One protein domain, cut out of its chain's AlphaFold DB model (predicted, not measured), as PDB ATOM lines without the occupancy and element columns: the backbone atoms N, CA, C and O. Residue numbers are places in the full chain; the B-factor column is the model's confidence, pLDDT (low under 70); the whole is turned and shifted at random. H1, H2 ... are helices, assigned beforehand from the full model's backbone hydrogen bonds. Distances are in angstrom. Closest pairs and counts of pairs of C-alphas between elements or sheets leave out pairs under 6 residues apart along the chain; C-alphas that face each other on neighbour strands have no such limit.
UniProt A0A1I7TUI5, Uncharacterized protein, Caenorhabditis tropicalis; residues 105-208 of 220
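This is residues 105 to 208 of the 220 residues of an uncharacterized protein of Caenorhabditis tropicalis (UniProt A0A1I7TUI5). A four-helix bundle, up and down, is built round the second half of one very long helix, H1, while residues 105 to 117, of which 109 to 117 belong to H1, stick out of the body as an arm. H2 and H4 pack on that second half, H3 packs on H2, and the tiny H5 at the end of the printed part folds back onto H1; the ring H1, H2, H3, H4 is splayed, and H3 and H4 come close without clearly touching. The printed part has 104 residues with five named helices, H1 to H5 in chain order, and no named strand, so its class is all helix. It is only just compact, close to loose, with a radius of gyration of the C-alphas of 15.5 A, and elongated, spanning 53 by 30 by 20 A.

Start with the hub, H1, residues 109 to 139, which touches three other helices. Look at its residues 130 to 138: with these alone it touches H2, residues 145 to 161, the C-alphas of Ile 134 and Ser 148 being closest at 6.1 A. The two form a helical hairpin, a shallow tilt of 28 degrees, opposite ways. With residues 129 to 137 alone H1 touches H4, residues 186 to 199, closest at the C-alphas of Met 133 and Tyr 194, 6.6 A, a steep tilt of 42 degrees, opposite ways. With residues 122 to 126 alone it touches H5, residues 205 to 208, closest at the C-alphas of His 122 and Lys 207, 6.2 A. Step outward to H3, residues 166 to 181: it touches H2 in a second helical hairpin, closest at the C-alphas of Asp 159 and Val 169, 5.6 A, opposite ways at 37 degrees, only just a steep tilt. H3 and H4 are close but not clearly touching, with the C-alphas of Leu 178 and Lys 188 closest at 6.7 A. H4 and H5 touch only at the corner, and only just, with 3 pairs of C-alphas within 8 A, closest those of Lys 199 and Gly 205, 3.7 A. H2 is apart from H4 and H5. In H1, H2 and H4 every O i to N i+4 pair is within hydrogen-bond range, in H3 11 of 12, and H5 is too short for such a pair.

Find C-alpha 109 at (-3.463, -38.809, -110.825); from there H1 runs 45.1 A to C-alpha 139 at (34.387, -55.683, -93.116). H2 covers 24.9 A, H3 21.1 A and H4 20.3 A from first to last C-alpha. H5 spans 6.5 A and ends at C-alpha 208, (13.324, -47.109, -93.666).

The C-alphas of Asn 107 and Ser 184 are the two farthest apart, 53.7 A. Without residues 105 to 117, of which 109 to 117 belong to H1, the body spans 38 by 30 by 19 A. The printed part has no cut, and its four links between helices are tight. Mean pLDDT of the printed part is 86.1; look for values under 70 at residues 105 to 107 and 202 to 207.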
ATOM      1  N   CYS A 105      -9.243 -39.323-103.551       53.22
ATOM      2  CA  CYS A 105      -7.808 -39.640-103.658       53.22
ATOM      3  C   CYS A 105      -7.489 -40.706-104.724       53.22
ATOM      4  O   CYS A 105      -6.432 -40.636-105.344       53.22
ATOM      5  N   ARG A 106      -8.410 -41.647-105.004       54.34
ATOM      6  CA  ARG A 106      -8.248 -42.649-106.083       54.34
ATOM      7  C   ARG A 106      -8.283 -42.054-107.489       54.34
ATOM      8  O   ARG A 106      -7.763 -42.675-108.404       54.34
ATOM      9  N   ASN A 107      -8.895 -40.884-107.655       57.62
ATOM     10  CA  ASN A 107      -9.077 -40.225-108.949       57.62
ATOM     11  C   ASN A 107      -8.028 -39.132-109.200       57.62
ATOM     12  O   ASN A 107      -7.917 -38.616-110.314       57.62
ATOM     13  N   ASN A 108      -7.234 -38.793-108.179       71.75
ATOM     14  CA  ASN A 108      -6.159 -37.824-108.291       71.75
ATOM     15  C   ASN A 108      -4.874 -38.499-108.794       71.75
ATOM     16  O   ASN A 108      -4.104 -39.092-108.038       71.75
ATOM     17  N   LYS A 109      -4.648 -38.350-110.098       75.06
ATOM     18  CA  LYS A 109      -3.463 -38.809-110.825       75.06
ATOM     19  C   LYS A 109      -2.143 -38.388-110.170       75.06
ATOM     20  O   LYS A 109      -1.228 -39.197-110.049       75.06
ATOM     21  N   GLU A 110      -2.056 -37.131-109.734       78.50
ATOM     22  CA  GLU A 110      -0.844 -36.570-109.129       78.50
ATOM     23  C   GLU A 110      -0.569 -37.179-107.757       78.50
ATOM     24  O   GLU A 110       0.572 -37.522-107.455       78.50
ATOM     25  N   PHE A 111      -1.621 -37.405-106.967       74.69
ATOM     26  CA  PHE A 111      -1.501 -38.089-105.683       74.69
ATOM     27  C   PHE A 111      -0.957 -39.512-105.862       74.69
ATOM     28  O   PHE A 111       0.031 -39.875-105.228       74.69
ATOM     29  N   ILE A 112      -1.534 -40.307-106.769       74.50
ATOM     30  CA  ILE A 112      -1.044 -41.669-107.028       74.50
ATOM     31  C   ILE A 112       0.397 -41.659-107.542       74.50
ATOM     32  O   ILE A 112       1.208 -42.452-107.067       74.50
ATOM     33  N   ARG A 113       0.755 -40.735-108.444       82.12
ATOM     34  CA  ARG A 113       2.143 -40.598-108.910       82.12
ATOM     35  C   ARG A 113       3.101 -40.324-107.751       82.12
ATOM     36  O   ARG A 113       4.110 -41.014-107.630       82.12
ATOM     37  N   GLN A 114       2.769 -39.383-106.867       80.12
ATOM     38  CA  GLN A 114       3.584 -39.084-105.685       80.12
ATOM     39  C   GLN A 114       3.724 -40.296-104.757       80.12
ATOM     40  O   GLN A 114       4.827 -40.587-104.296       80.12
ATOM     41  N   GLN A 115       2.643 -41.043-104.526       76.94
ATOM     42  CA  GLN A 115       2.682 -42.263-103.717       76.94
ATOM     43  C   GLN A 115       3.611 -43.325-104.321       76.94
ATOM     44  O   GLN A 115       4.406 -43.935-103.604       76.94
ATOM     45  N   VAL A 116       3.559 -43.525-105.639       80.81
ATOM     46  CA  VAL A 116       4.448 -44.465-106.336       80.81
ATOM     47  C   VAL A 116       5.906 -43.997-106.275       80.81
ATOM     48  O   VAL A 116       6.805 -44.806-106.052       80.81
ATOM     49  N   PHE A 117       6.164 -42.694-106.403       85.50
ATOM     50  CA  PHE A 117       7.515 -42.137-106.285       85.50
ATOM     51  C   PHE A 117       8.103 -42.318-104.886       85.50
ATOM     52  O   PHE A 117       9.268 -42.689-104.750       85.50
ATOM     53  N   GLN A 118       7.306 -42.077-103.845       81.25
ATOM     54  CA  GLN A 118       7.725 -42.324-102.467       81.25
ATOM     55  C   GLN A 118       8.051 -43.799-102.243       81.25
ATOM     56  O   GLN A 118       9.068 -44.108-101.626       81.25
ATOM     57  N   PHE A 119       7.229 -44.698-102.790       82.12
ATOM     58  CA  PHE A 119       7.504 -46.125-102.745       82.12
ATOM     59  C   PHE A 119       8.835 -46.465-103.421       82.12
ATOM     60  O   PHE A 119       9.668 -47.110-102.793       82.12
ATOM     61  N   LEU A 120       9.087 -45.987-104.643       85.19
ATOM     62  CA  LEU A 120      10.361 -46.213-105.335       85.19
ATOM     63  C   LEU A 120      11.567 -45.701-104.534       85.19
ATOM     64  O   LEU A 120      12.518 -46.440-104.300       85.19
ATOM     65  N   ASN A 121      11.493 -44.474-104.016       84.38
ATOM     66  CA  ASN A 121      12.545 -43.907-103.167       84.38
ATOM     67  C   ASN A 121      12.783 -44.743-101.895       84.38
ATOM     68  O   ASN A 121      13.918 -44.897-101.430       84.38
ATOM     69  N   HIS A 122      11.710 -45.278-101.306       84.62
ATOM     70  CA  HIS A 122      11.807 -46.189-100.174       84.62
ATOM     71  C   HIS A 122      12.489 -47.506-100.575       84.62
ATOM     72  O   HIS A 122      13.366 -47.970 -99.849       84.62
ATOM     73  N   ARG A 123      12.158 -48.076-101.741       85.81
ATOM     74  CA  ARG A 123      12.788 -49.301-102.264       85.81
ATOM     75  C   ARG A 123      14.290 -49.148-102.456       85.81
ATOM     76  O   ARG A 123      15.033 -50.007-101.984       85.81
ATOM     77  N   ASP A 124      14.732 -48.035-103.028       85.31
ATOM     78  CA  ASP A 124      16.159 -47.719-103.136       85.31
ATOM     79  C   ASP A 124      16.826 -47.615-101.773       85.31
ATOM     80  O   ASP A 124      17.887 -48.193-101.541       85.31
ATOM     81  N   THR A 125      16.179 -46.924-100.832       87.12
ATOM     82  CA  THR A 125      16.696 -46.801 -99.465       87.12
ATOM     83  C   THR A 125      16.867 -48.180 -98.821       87.12
ATOM     84  O   THR A 125      17.893 -48.440 -98.189       87.12
ATOM     85  N   VAL A 126      15.888 -49.075 -98.986       89.00
ATOM     86  CA  VAL A 126      15.943 -50.450 -98.475       89.00
ATOM     87  C   VAL A 126      17.072 -51.240 -99.139       89.00
ATOM     88  O   VAL A 126      17.833 -51.896 -98.433       89.00
ATOM     89  N   ALA A 127      17.231 -51.150-100.460       89.88
ATOM     90  CA  ALA A 127      18.310 -51.830-101.174       89.88
ATOM     91  C   ALA A 127      19.692 -51.377-100.673       89.88
ATOM     92  O   ALA A 127      20.514 -52.208-100.283       89.88
ATOM     93  N   ILE A 128      19.918 -50.061-100.584       90.38
ATOM     94  CA  ILE A 128      21.177 -49.493-100.079       90.38
ATOM     95  C   ILE A 128      21.413 -49.915 -98.625       90.38
ATOM     96  O   ILE A 128      22.537 -50.240 -98.251       90.38
ATOM     97  N   TYR A 129      20.366 -49.950 -97.798       91.75
ATOM     98  CA  TYR A 129      20.478 -50.392 -96.412       91.75
ATOM     99  C   TYR A 129      20.931 -51.850 -96.285       91.75
ATOM    100  O   TYR A 129      21.789 -52.160 -95.457       91.75
ATOM    101  N   ILE A 130      20.382 -52.749 -97.102       93.81
ATOM    102  CA  ILE A 130      20.771 -54.163 -97.083       93.81
ATOM    103  C   ILE A 130      22.211 -54.341 -97.565       93.81
ATOM    104  O   ILE A 130      22.975 -55.057 -96.916       93.81
ATOM    105  N   GLU A 131      22.619 -53.629 -98.614       94.69
ATOM    106  CA  GLU A 131      24.019 -53.628 -99.055       94.69
ATOM    107  C   GLU A 131      24.959 -53.049 -97.995       94.69
ATOM    108  O   GLU A 131      26.028 -53.604 -97.752       94.69
ATOM    109  N   TYR A 132      24.550 -51.993 -97.288       94.00
ATOM    110  CA  TYR A 132      25.308 -51.452 -96.162       94.00
ATOM    111  C   TYR A 132      25.493 -52.495 -95.050       94.00
ATOM    112  O   TYR A 132      26.608 -52.706 -94.577       94.00
ATOM    113  N   MET A 133      24.422 -53.189 -94.655       94.00
ATOM    114  CA  MET A 133      24.484 -54.244 -93.637       94.00
ATOM    115  C   MET A 133      25.442 -55.373 -94.042       94.00
ATOM    116  O   MET A 133      26.212 -55.859 -93.211       94.00
ATOM    117  N   ILE A 134      25.413 -55.774 -95.314       95.56
ATOM    118  CA  ILE A 134      26.314 -56.781 -95.880       95.56
ATOM    119  C   ILE A 134      27.762 -56.287 -95.884       95.56
ATOM    120  O   ILE A 134      28.644 -57.002 -95.409       95.56
ATOM    121  N   ALA A 135      28.008 -55.071 -96.376       96.50
ATOM    122  CA  ALA A 135      29.341 -54.486 -96.467       96.50
ATOM    123  C   ALA A 135      30.004 -54.401 -95.087       96.50
ATOM    124  O   ALA A 135      31.126 -54.875 -94.918       96.50
ATOM    125  N   MET A 136      29.276 -53.907 -94.081       95.75
ATOM    126  CA  MET A 136      29.776 -53.846 -92.708       95.75
ATOM    127  C   MET A 136      30.049 -55.242 -92.129       95.75
ATOM    128  O   MET A 136      31.054 -55.453 -91.456       95.75
ATOM    129  N   SER A 137      29.188 -56.221 -92.424       94.94
ATOM    130  CA  SER A 137      29.373 -57.599 -91.952       94.94
ATOM    131  C   SER A 137      30.586 -58.285 -92.588       94.94
ATOM    132  O   SER A 137      31.244 -59.096 -91.932       94.94
ATOM    133  N   LEU A 138      30.886 -57.983 -93.855       95.38
ATOM    134  CA  LEU A 138      32.097 -58.444 -94.541       95.38
ATOM    135  C   LEU A 138      33.349 -57.772 -93.960       95.38
ATOM    136  O   LEU A 138      34.343 -58.454 -93.712       95.38
ATOM    137  N   GLU A 139      33.291 -56.460 -93.709       96.19
ATOM    138  CA  GLU A 139      34.387 -55.683 -93.116       96.19
ATOM    139  C   GLU A 139      34.766 -56.208 -91.723       96.19
ATOM    140  O   GLU A 139      35.940 -56.479 -91.456       96.19
ATOM    141  N   ASP A 140      33.764 -56.477 -90.882       94.81
ATOM    142  CA  ASP A 140      33.944 -57.059 -89.546       94.81
ATOM    143  C   ASP A 140      34.211 -58.579 -89.580       94.81
ATOM    144  O   ASP A 140      34.347 -59.215 -88.533       94.81
ATOM    145  N   LYS A 141      34.323 -59.179 -90.777       94.38
ATOM    146  CA  LYS A 141      34.598 -60.612 -91.003       94.38
ATOM    147  C   LYS A 141      33.586 -61.546 -90.329       94.38
ATOM    148  O   LYS A 141      33.924 -62.665 -89.942       94.38
ATOM    149  N   LEU A 142      32.342 -61.093 -90.195       93.38
ATOM    150  CA  LEU A 142      31.237 -61.875 -89.634       93.38
ATOM    151  C   LEU A 142      30.647 -62.851 -90.653       93.38
ATOM    152  O   LEU A 142      30.048 -63.853 -90.267       93.38
ATOM    153  N   ILE A 143      30.801 -62.542 -91.943       94.62
ATOM    154  CA  ILE A 143      30.327 -63.352 -93.065       94.62
ATOM    155  C   ILE A 143      31.395 -63.487 -94.147       94.62
ATOM    156  O   ILE A 143      32.305 -62.664 -94.247       94.62
ATOM    157  N   THR A 144      31.258 -64.513 -94.983       94.75
ATOM    158  CA  THR A 144      31.998 -64.644 -96.244       94.75
ATOM    159  C   THR A 144      31.246 -63.999 -97.409       94.75
ATOM    160  O   THR A 144      30.068 -63.647 -97.300       94.75
ATOM    161  N   VAL A 145      31.919 -63.878 -98.557       94.88
ATOM    162  CA  VAL A 145      31.306 -63.383 -99.798       94.88
ATOM    163  C   VAL A 145      30.145 -64.287-100.225       94.88
ATOM    164  O   VAL A 145      29.078 -63.793-100.568       94.88
ATOM    165  N   GLU A 146      30.284 -65.606-100.110       94.81
ATOM    166  CA  GLU A 146      29.216 -66.557-100.442       94.81
ATOM    167  C   GLU A 146      28.002 -66.395 -99.518       94.81
ATOM    168  O   GLU A 146      26.857 -66.427 -99.968       94.81
ATOM    169  N   GLN A 147      28.241 -66.169 -98.223       94.69
ATOM    170  CA  GLN A 147      27.168 -65.897 -97.266       94.69
ATOM    171  C   GLN A 147      26.471 -64.564 -97.551       94.69
ATOM    172  O   GLN A 147      25.274 -64.447 -97.296       94.69
ATOM    173  N   SER A 148      27.178 -63.577 -98.111       95.56
ATOM    174  CA  SER A 148      26.567 -62.305 -98.503       95.56
ATOM    175  C   SER A 148      25.501 -62.474 -99.590       95.56
ATOM    176  O   SER A 148      24.416 -61.905 -99.466       95.56
ATOM    177  N   GLU A 149      25.741 -63.338-100.581       95.56
ATOM    178  CA  GLU A 149      24.743 -63.663-101.609       95.56
ATOM    179  C   GLU A 149      23.527 -64.380-101.013       95.56
ATOM    180  O   GLU A 149      22.379 -64.082-101.358       95.56
ATOM    181  N   GLU A 150      23.751 -65.286-100.054       95.31
ATOM    182  CA  GLU A 150      22.648 -65.933 -99.343       95.31
ATOM    183  C   GLU A 150      21.828 -64.915 -98.532       95.31
ATOM    184  O   GLU A 150      20.599 -64.984 -98.536       95.31
ATOM    185  N   ILE A 151      22.467 -63.937 -97.881       94.69
ATOM    186  CA  ILE A 151      21.776 -62.864 -97.149       94.69
ATOM    187  C   ILE A 151      20.896 -62.037 -98.091       94.69
ATOM    188  O   ILE A 151      19.722 -61.827 -97.765       94.69
ATOM    189  N   ARG A 152      21.410 -61.628 -99.264       96.12
ATOM    190  CA  ARG A 152      20.612 -60.922-100.289       96.12
ATOM    191  C   ARG A 152      19.389 -61.736-100.685       96.12
ATOM    192  O   ARG A 152      18.266 -61.235-100.653       96.12
ATOM    193  N   SER A 153      19.599 -63.014-100.999       94.94
ATOM    194  CA  SER A 153      18.525 -63.924-101.402       94.94
ATOM    195  C   SER A 153      17.469 -64.102-100.306       94.94
ATOM    196  O   SER A 153      16.269 -64.056-100.586       94.94
ATOM    197  N   ILE A 154      17.884 -64.260 -99.041       94.44
ATOM    198  CA  ILE A 154      16.956 -64.365 -97.910       94.44
ATOM    199  C   ILE A 154      16.126 -63.087 -97.793       94.44
ATOM    200  O   ILE A 154      14.909 -63.196 -97.634       94.44
ATOM    201  N   PHE A 155      16.755 -61.909 -97.864       95.06
ATOM    202  CA  PHE A 155      16.045 -60.641 -97.737       95.06
ATOM    203  C   PHE A 155      14.987 -60.487 -98.829       95.06
ATOM    204  O   PHE A 155      13.804 -60.395 -98.505       95.06
ATOM    205  N   TRP A 156      15.380 -60.547-100.104       92.62
ATOM    206  CA  TRP A 156      14.462 -60.278-101.215       92.62
ATOM    207  C   TRP A 156      13.321 -61.291-101.310       92.62
ATOM    208  O   TRP A 156      12.182 -60.913-101.561       92.62
ATOM    209  N   ARG A 157      13.577 -62.561-100.980       92.31
ATOM    210  CA  ARG A 157      12.520 -63.578-100.899       92.31
ATOM    211  C   ARG A 157      11.509 -63.294 -99.782       92.31
ATOM    212  O   ARG A 157      10.329 -63.600 -99.924       92.31
ATOM    213  N   LYS A 158      11.949 -62.774 -98.628       90.38
ATOM    214  CA  LYS A 158      11.025 -62.378 -97.547       90.38
ATOM    215  C   LYS A 158      10.285 -61.100 -97.889       90.38
ATOM    216  O   LYS A 158       9.115 -60.982 -97.549       90.38
ATOM    217  N   ASP A 159      10.970 -60.175 -98.536       89.25
ATOM    218  CA  ASP A 159      10.393 -58.922 -98.983       89.25
ATOM    219  C   ASP A 159       9.214 -59.146 -99.935       89.25
ATOM    220  O   ASP A 159       8.129 -58.623 -99.684       89.25
ATOM    221  N   GLU A 160       9.383 -60.028-100.921       85.25
ATOM    222  CA  GLU A 160       8.305 -60.478-101.806       85.25
ATOM    223  C   GLU A 160       7.156 -61.126-101.014       85.25
ATOM    224  O   GLU A 160       5.997 -60.742-101.161       85.25
ATOM    225  N   PHE A 161       7.470 -62.051-100.099       84.50
ATOM    226  CA  PHE A 161       6.464 -62.766 -99.303       84.50
ATOM    227  C   PHE A 161       5.614 -61.855 -98.397       84.50
ATOM    228  O   PHE A 161       4.478 -62.197 -98.073       84.50
ATOM    229  N   PHE A 162       6.153 -60.720 -97.947       84.00
ATOM    230  CA  PHE A 162       5.465 -59.793 -97.040       84.00
ATOM    231  C   PHE A 162       4.969 -58.514 -97.726       84.00
ATOM    232  O   PHE A 162       4.712 -57.520 -97.035       84.00
ATOM    233  N   ASP A 163       4.795 -58.540 -99.050       80.06
ATOM    234  CA  ASP A 163       4.297 -57.413 -99.849       80.06
ATOM    235  C   ASP A 163       5.137 -56.136 -99.677       80.06
ATOM    236  O   ASP A 163       4.596 -55.032 -99.557       80.06
ATOM    237  N   CYS A 164       6.463 -56.287 -99.620       81.62
ATOM    238  CA  CYS A 164       7.435 -55.199 -99.477       81.62
ATOM    239  C   CYS A 164       7.304 -54.384 -98.174       81.62
ATOM    240  O   CYS A 164       7.783 -53.252 -98.088       81.62
ATOM    241  N   ARG A 165       6.661 -54.935 -97.132       81.75
ATOM    242  CA  ARG A 165       6.513 -54.275 -95.822       81.75
ATOM    243  C   ARG A 165       7.782 -54.396 -94.988       81.75
ATOM    244  O   ARG A 165       7.892 -55.286 -94.138       81.75
ATOM    245  N   PHE A 166       8.714 -53.467 -95.192       85.00
ATOM    246  CA  PHE A 166      10.054 -53.501 -94.602       85.00
ATOM    247  C   PHE A 166      10.075 -53.798 -93.093       85.00
ATOM    248  O   PHE A 166      10.806 -54.685 -92.664       85.00
ATOM    249  N   LEU A 167       9.236 -53.143 -92.278       82.56
ATOM    250  CA  LEU A 167       9.222 -53.357 -90.819       82.56
ATOM    251  C   LEU A 167       8.908 -54.811 -90.420       82.56
ATOM    252  O   LEU A 167       9.442 -55.326 -89.435       82.56
ATOM    253  N   THR A 168       8.058 -55.492 -91.192       85.00
ATOM    254  CA  THR A 168       7.765 -56.918 -90.983       85.00
ATOM    255  C   THR A 168       8.899 -57.783 -91.530       85.00
ATOM    256  O   THR A 168       9.349 -58.718 -90.861       85.00
ATOM    257  N   VAL A 169       9.384 -57.442 -92.727       87.44
ATOM    258  CA  VAL A 169      10.453 -58.155 -93.431       87.44
ATOM    259  C   VAL A 169      11.727 -58.176 -92.600       87.44
ATOM    260  O   VAL A 169      12.230 -59.264 -92.342       87.44
ATOM    261  N   ASP A 170      12.212 -57.028 -92.122       89.00
ATOM    262  CA  ASP A 170      13.480 -56.885 -91.394       89.00
ATOM    263  C   ASP A 170      13.534 -57.801 -90.159       89.00
ATOM    264  O   ASP A 170      14.507 -58.528 -89.956       89.00
ATOM    265  N   SER A 171      12.443 -57.876 -89.392       88.94
ATOM    266  CA  SER A 171      12.345 -58.762 -88.223       88.94
ATOM    267  C   SER A 171      12.469 -60.245 -88.592       88.94
ATOM    268  O   SER A 171      13.186 -61.002 -87.929       88.94
ATOM    269  N   VAL A 172      11.786 -60.686 -89.653       91.38
ATOM    270  CA  VAL A 172      11.789 -62.095 -90.085       91.38
ATOM    271  C   VAL A 172      13.097 -62.457 -90.789       91.38
ATOM    272  O   VAL A 172      13.669 -63.514 -90.515       91.38
ATOM    273  N   PHE A 173      13.591 -61.564 -91.643       93.50
ATOM    274  CA  PHE A 173      14.884 -61.641 -92.315       93.50
ATOM    275  C   PHE A 173      16.015 -61.832 -91.301       93.50
ATOM    276  O   PHE A 173      16.728 -62.835 -91.366       93.50
ATOM    277  N   ARG A 174      16.129 -60.939 -90.307       92.12
ATOM    278  CA  ARG A 174      17.177 -61.024 -89.281       92.12
ATOM    279  C   ARG A 174      17.107 -62.337 -88.524       92.12
ATOM    280  O   ARG A 174      18.128 -62.983 -88.336       92.12
ATOM    281  N   LYS A 175      15.911 -62.771 -88.112       92.69
ATOM    282  CA  LYS A 175      15.745 -64.062 -87.425       92.69
ATOM    283  C   LYS A 175      16.259 -65.229 -88.268       92.69
ATOM    284  O   LYS A 175      16.899 -66.124 -87.721       92.69
ATOM    285  N   GLU A 176      15.993 -65.233 -89.574       93.81
ATOM    286  CA  GLU A 176      16.461 -66.301 -90.459       93.81
ATOM    287  C   GLU A 176      17.981 -66.269 -90.656       93.81
ATOM    288  O   GLU A 176      18.616 -67.320 -90.533       93.81
ATOM    289  N   VAL A 177      18.563 -65.087 -90.884       93.25
ATOM    290  CA  VAL A 177      20.019 -64.911 -91.006       93.25
ATOM    291  C   VAL A 177      20.720 -65.350 -89.723       93.25
ATOM    292  O   VAL A 177      21.591 -66.214 -89.772       93.25
ATOM    293  N   LEU A 178      20.282 -64.854 -88.562       93.31
ATOM    294  CA  LEU A 178      20.885 -65.208 -87.276       93.31
ATOM    295  C   LEU A 178      20.789 -66.715 -87.000       93.31
ATOM    296  O   LEU A 178      21.767 -67.334 -86.596       93.31
ATOM    297  N   ARG A 179      19.649 -67.350 -87.295       92.00
ATOM    298  CA  ARG A 179      19.488 -68.804 -87.122       92.00
ATOM    299  C   ARG A 179      20.453 -69.616 -87.994       92.00
ATOM    300  O   ARG A 179      20.870 -70.698 -87.589       92.00
ATOM    301  N   LYS A 180      20.743 -69.148 -89.208       91.62
ATOM    302  CA  LYS A 180      21.586 -69.866 -90.174       91.62
ATOM    303  C   LYS A 180      23.077 -69.583 -89.993       91.62
ATOM    304  O   LYS A 180      23.890 -70.481 -90.206       91.62
ATOM    305  N   MET A 181      23.423 -68.351 -89.634       90.44
ATOM    306  CA  MET A 181      24.779 -67.821 -89.776       90.44
ATOM    307  C   MET A 181      25.393 -67.367 -88.446       90.44
ATOM    308  O   MET A 181      26.611 -67.419 -88.304       90.44
ATOM    309  N   ASP A 182      24.592 -67.004 -87.437       88.69
ATOM    310  CA  ASP A 182      25.099 -66.469 -86.167       88.69
ATOM    311  C   ASP A 182      25.379 -67.565 -85.133       88.69
ATOM    312  O   ASP A 182      24.642 -67.765 -84.167       88.69
ATOM    313  N   LYS A 183      26.474 -68.303 -85.334       80.19
ATOM    314  CA  LYS A 183      26.879 -69.383 -84.417       80.19
ATOM    315  C   LYS A 183      27.441 -68.874 -83.085       80.19
ATOM    316  O   LYS A 183      27.389 -69.600 -82.097       80.19
ATOM    317  N   SER A 184      28.006 -67.664 -83.062       82.81
ATOM    318  CA  SER A 184      28.689 -67.083 -81.896       82.81
ATOM    319  C   SER A 184      27.847 -66.055 -81.133       82.81
ATOM    320  O   SER A 184      28.242 -65.641 -80.045       82.81
ATOM    321  N   GLY A 185      26.709 -65.622 -81.683       85.00
ATOM    322  CA  GLY A 185      25.890 -64.537 -81.134       85.00
ATOM    323  C   GLY A 185      26.428 -63.134 -81.446       85.00
ATOM    324  O   GLY A 185      25.804 -62.139 -81.065       85.00
ATOM    325  N   GLN A 186      27.586 -63.031 -82.108       88.44
ATOM    326  CA  GLN A 186      28.215 -61.753 -82.437       88.44
ATOM    327  C   GLN A 186      27.434 -61.013 -83.520       88.44
ATOM    328  O   GLN A 186      27.258 -59.798 -83.425       88.44
ATOM    329  N   MET A 187      26.886 -61.728 -84.507       90.00
ATOM    330  CA  MET A 187      26.184 -61.092 -85.620       90.00
ATOM    331  C   MET A 187      24.961 -60.316 -85.134       90.00
ATOM    332  O   MET A 187      24.729 -59.198 -85.584       90.00
ATOM    333  N   LYS A 188      24.228 -60.844 -84.144       90.56
ATOM    334  CA  LYS A 188      23.106 -60.133 -83.519       90.56
ATOM    335  C   LYS A 188      23.513 -58.780 -82.927       90.56
ATOM    336  O   LYS A 188      22.769 -57.811 -83.066       90.56
ATOM    337  N   TYR A 189      24.658 -58.714 -82.247       91.19
ATOM    338  CA  TYR A 189      25.152 -57.471 -81.652       91.19
ATOM    339  C   TYR A 189      25.514 -56.451 -82.737       91.19
ATOM    340  O   TYR A 189      24.999 -55.333 -82.725       91.19
ATOM    341  N   HIS A 190      26.316 -56.872 -83.715       93.62
ATOM    342  CA  HIS A 190      26.760 -56.018 -84.814       93.62
ATOM    343  C   HIS A 190      25.593 -55.534 -85.679       93.62
ATOM    344  O   HIS A 190      25.513 -54.358 -86.007       93.62
ATOM    345  N   PHE A 191      24.609 -56.389 -85.958       91.31
ATOM    346  CA  PHE A 191      23.421 -56.007 -86.719       91.31
ATOM    347  C   PHE A 191      22.635 -54.867 -86.065       91.31
ATOM    348  O   PHE A 191      22.127 -53.984 -86.765       91.31
ATOM    349  N   ASN A 192      22.522 -54.879 -84.735       91.00
ATOM    350  CA  ASN A 192      21.879 -53.799 -83.993       91.00
ATOM    351  C   ASN A 192      22.717 -52.514 -84.042       91.00
ATOM    352  O   ASN A 192      22.153 -51.441 -84.254       91.00
ATOM    353  N   ASP A 193      24.040 -52.622 -83.900       93.31
ATOM    354  CA  ASP A 193      24.949 -51.477 -84.003       93.31
ATOM    355  C   ASP A 193      24.909 -50.838 -85.399       93.31
ATOM    356  O   ASP A 193      24.691 -49.634 -85.524       93.31
ATOM    357  N   TYR A 194      24.997 -51.638 -86.463       93.12
ATOM    358  CA  TYR A 194      24.914 -51.155 -87.840       93.12
ATOM    359  C   TYR A 194      23.591 -50.442 -88.114       93.12
ATOM    360  O   TYR A 194      23.589 -49.368 -88.713       93.12
ATOM    361  N   THR A 195      22.476 -50.989 -87.622       89.38
ATOM    362  CA  THR A 195      21.153 -50.356 -87.743       89.38
ATOM    363  C   THR A 195      21.126 -49.013 -87.011       89.38
ATOM    364  O   THR A 195      20.653 -48.015 -87.551       89.38
ATOM    365  N   ALA A 196      21.667 -48.954 -85.790       89.12
ATOM    366  CA  ALA A 196      21.750 -47.715 -85.023       89.12
ATOM    367  C   ALA A 196      22.645 -46.670 -85.710       89.12
ATOM    368  O   ALA A 196      22.306 -45.488 -85.723       89.12
ATOM    369  N   ARG A 197      23.760 -47.098 -86.315       89.81
ATOM    370  CA  ARG A 197      24.642 -46.245 -87.122       89.81
ATOM    371  C   ARG A 197      23.935 -45.716 -88.364       89.81
ATOM    372  O   ARG A 197      23.987 -44.514 -88.601       89.81
ATOM    373  N   TRP A 198      23.227 -46.574 -89.099       86.50
ATOM    374  CA  TRP A 198      22.434 -46.169 -90.261       86.50
ATOM    375  C   TRP A 198      21.418 -45.085 -89.897       86.50
ATOM    376  O   TRP A 198      21.333 -44.057 -90.564       86.50
ATOM    377  N   LYS A 199      20.701 -45.255 -88.777       84.06
ATOM    378  CA  LYS A 199      19.713 -44.274 -88.304       84.06
ATOM    379  C   LYS A 199      20.300 -42.896 -87.975       84.06
ATOM    380  O   LYS A 199      19.553 -41.924 -87.937       84.06
ATOM    381  N   ARG A 200      21.614 -42.793 -87.748       83.62
ATOM    382  CA  ARG A 200      22.312 -41.519 -87.503       83.62
ATOM    383  C   ARG A 200      22.740 -40.809 -88.787       83.62
ATOM    384  O   ARG A 200      23.139 -39.650 -88.707       83.62
ATOM    385  N   LEU A 201      22.682 -41.474 -89.945       78.62
ATOM    386  CA  LEU A 201      23.000 -40.843 -91.220       78.62
ATOM    387  C   LEU A 201      21.890 -39.841 -91.586       78.62
ATOM    388  O   LEU A 201      20.719 -40.235 -91.676       78.62
ATOM    389  N   PRO A 202      22.232 -38.556 -91.811       60.41
ATOM    390  CA  PRO A 202      21.278 -37.565 -92.296       60.41
ATOM    391  C   PRO A 202      20.615 -38.061 -93.589       60.41
ATOM    392  O   PRO A 202      21.270 -38.685 -94.418       60.41
ATOM    393  N   ALA A 203      19.316 -37.807 -93.754       63.41
ATOM    394  CA  ALA A 203      18.481 -38.218 -94.893       63.41
ATOM    395  C   ALA A 203      18.167 -39.724 -95.061       63.41
ATOM    396  O   ALA A 203      17.153 -40.028 -95.686       63.41
ATOM    397  N   ALA A 204      18.940 -40.663 -94.504       61.19
ATOM    398  CA  ALA A 204      18.730 -42.108 -94.717       61.19
ATOM    399  C   ALA A 204      17.985 -42.816 -93.568       61.19
ATOM    400  O   ALA A 204      17.210 -43.747 -93.796       61.19
ATOM    401  N   GLY A 205      18.182 -42.360 -92.326       57.75
ATOM    402  CA  GLY A 205      17.677 -43.049 -91.135       57.75
ATOM    403  C   GLY A 205      16.151 -43.128 -91.022       57.75
ATOM    404  O   GLY A 205      15.621 -44.168 -90.641       57.75
ATOM    405  N   GLY A 206      15.445 -42.052 -91.386       61.28
ATOM    406  CA  GLY A 206      13.978 -41.979 -91.301       61.28
ATOM    407  C   GLY A 206      13.238 -42.621 -92.479       61.28
ATOM    408  O   GLY A 206      12.040 -42.860 -92.389       61.28
ATOM    409  N   LYS A 207      13.935 -42.926 -93.580       68.56
ATOM    410  CA  LYS A 207      13.316 -43.424 -94.821       68.56
ATOM    411  C   LYS A 207      13.045 -44.935 -94.813       68.56
ATOM    412  O   LYS A 207      12.342 -45.426 -95.690       68.56
ATOM    413  N   LEU A 208      13.572 -45.670 -93.829       71.56
ATOM    414  CA  LEU A 208      13.324 -47.109 -93.666       71.56
ATOM    415  C   LEU A 208      11.967 -47.421 -93.033       71.56
ATOM    416  O   LEU A 208      11.415 -48.490 -93.261       71.56
TER     417      LEU A 208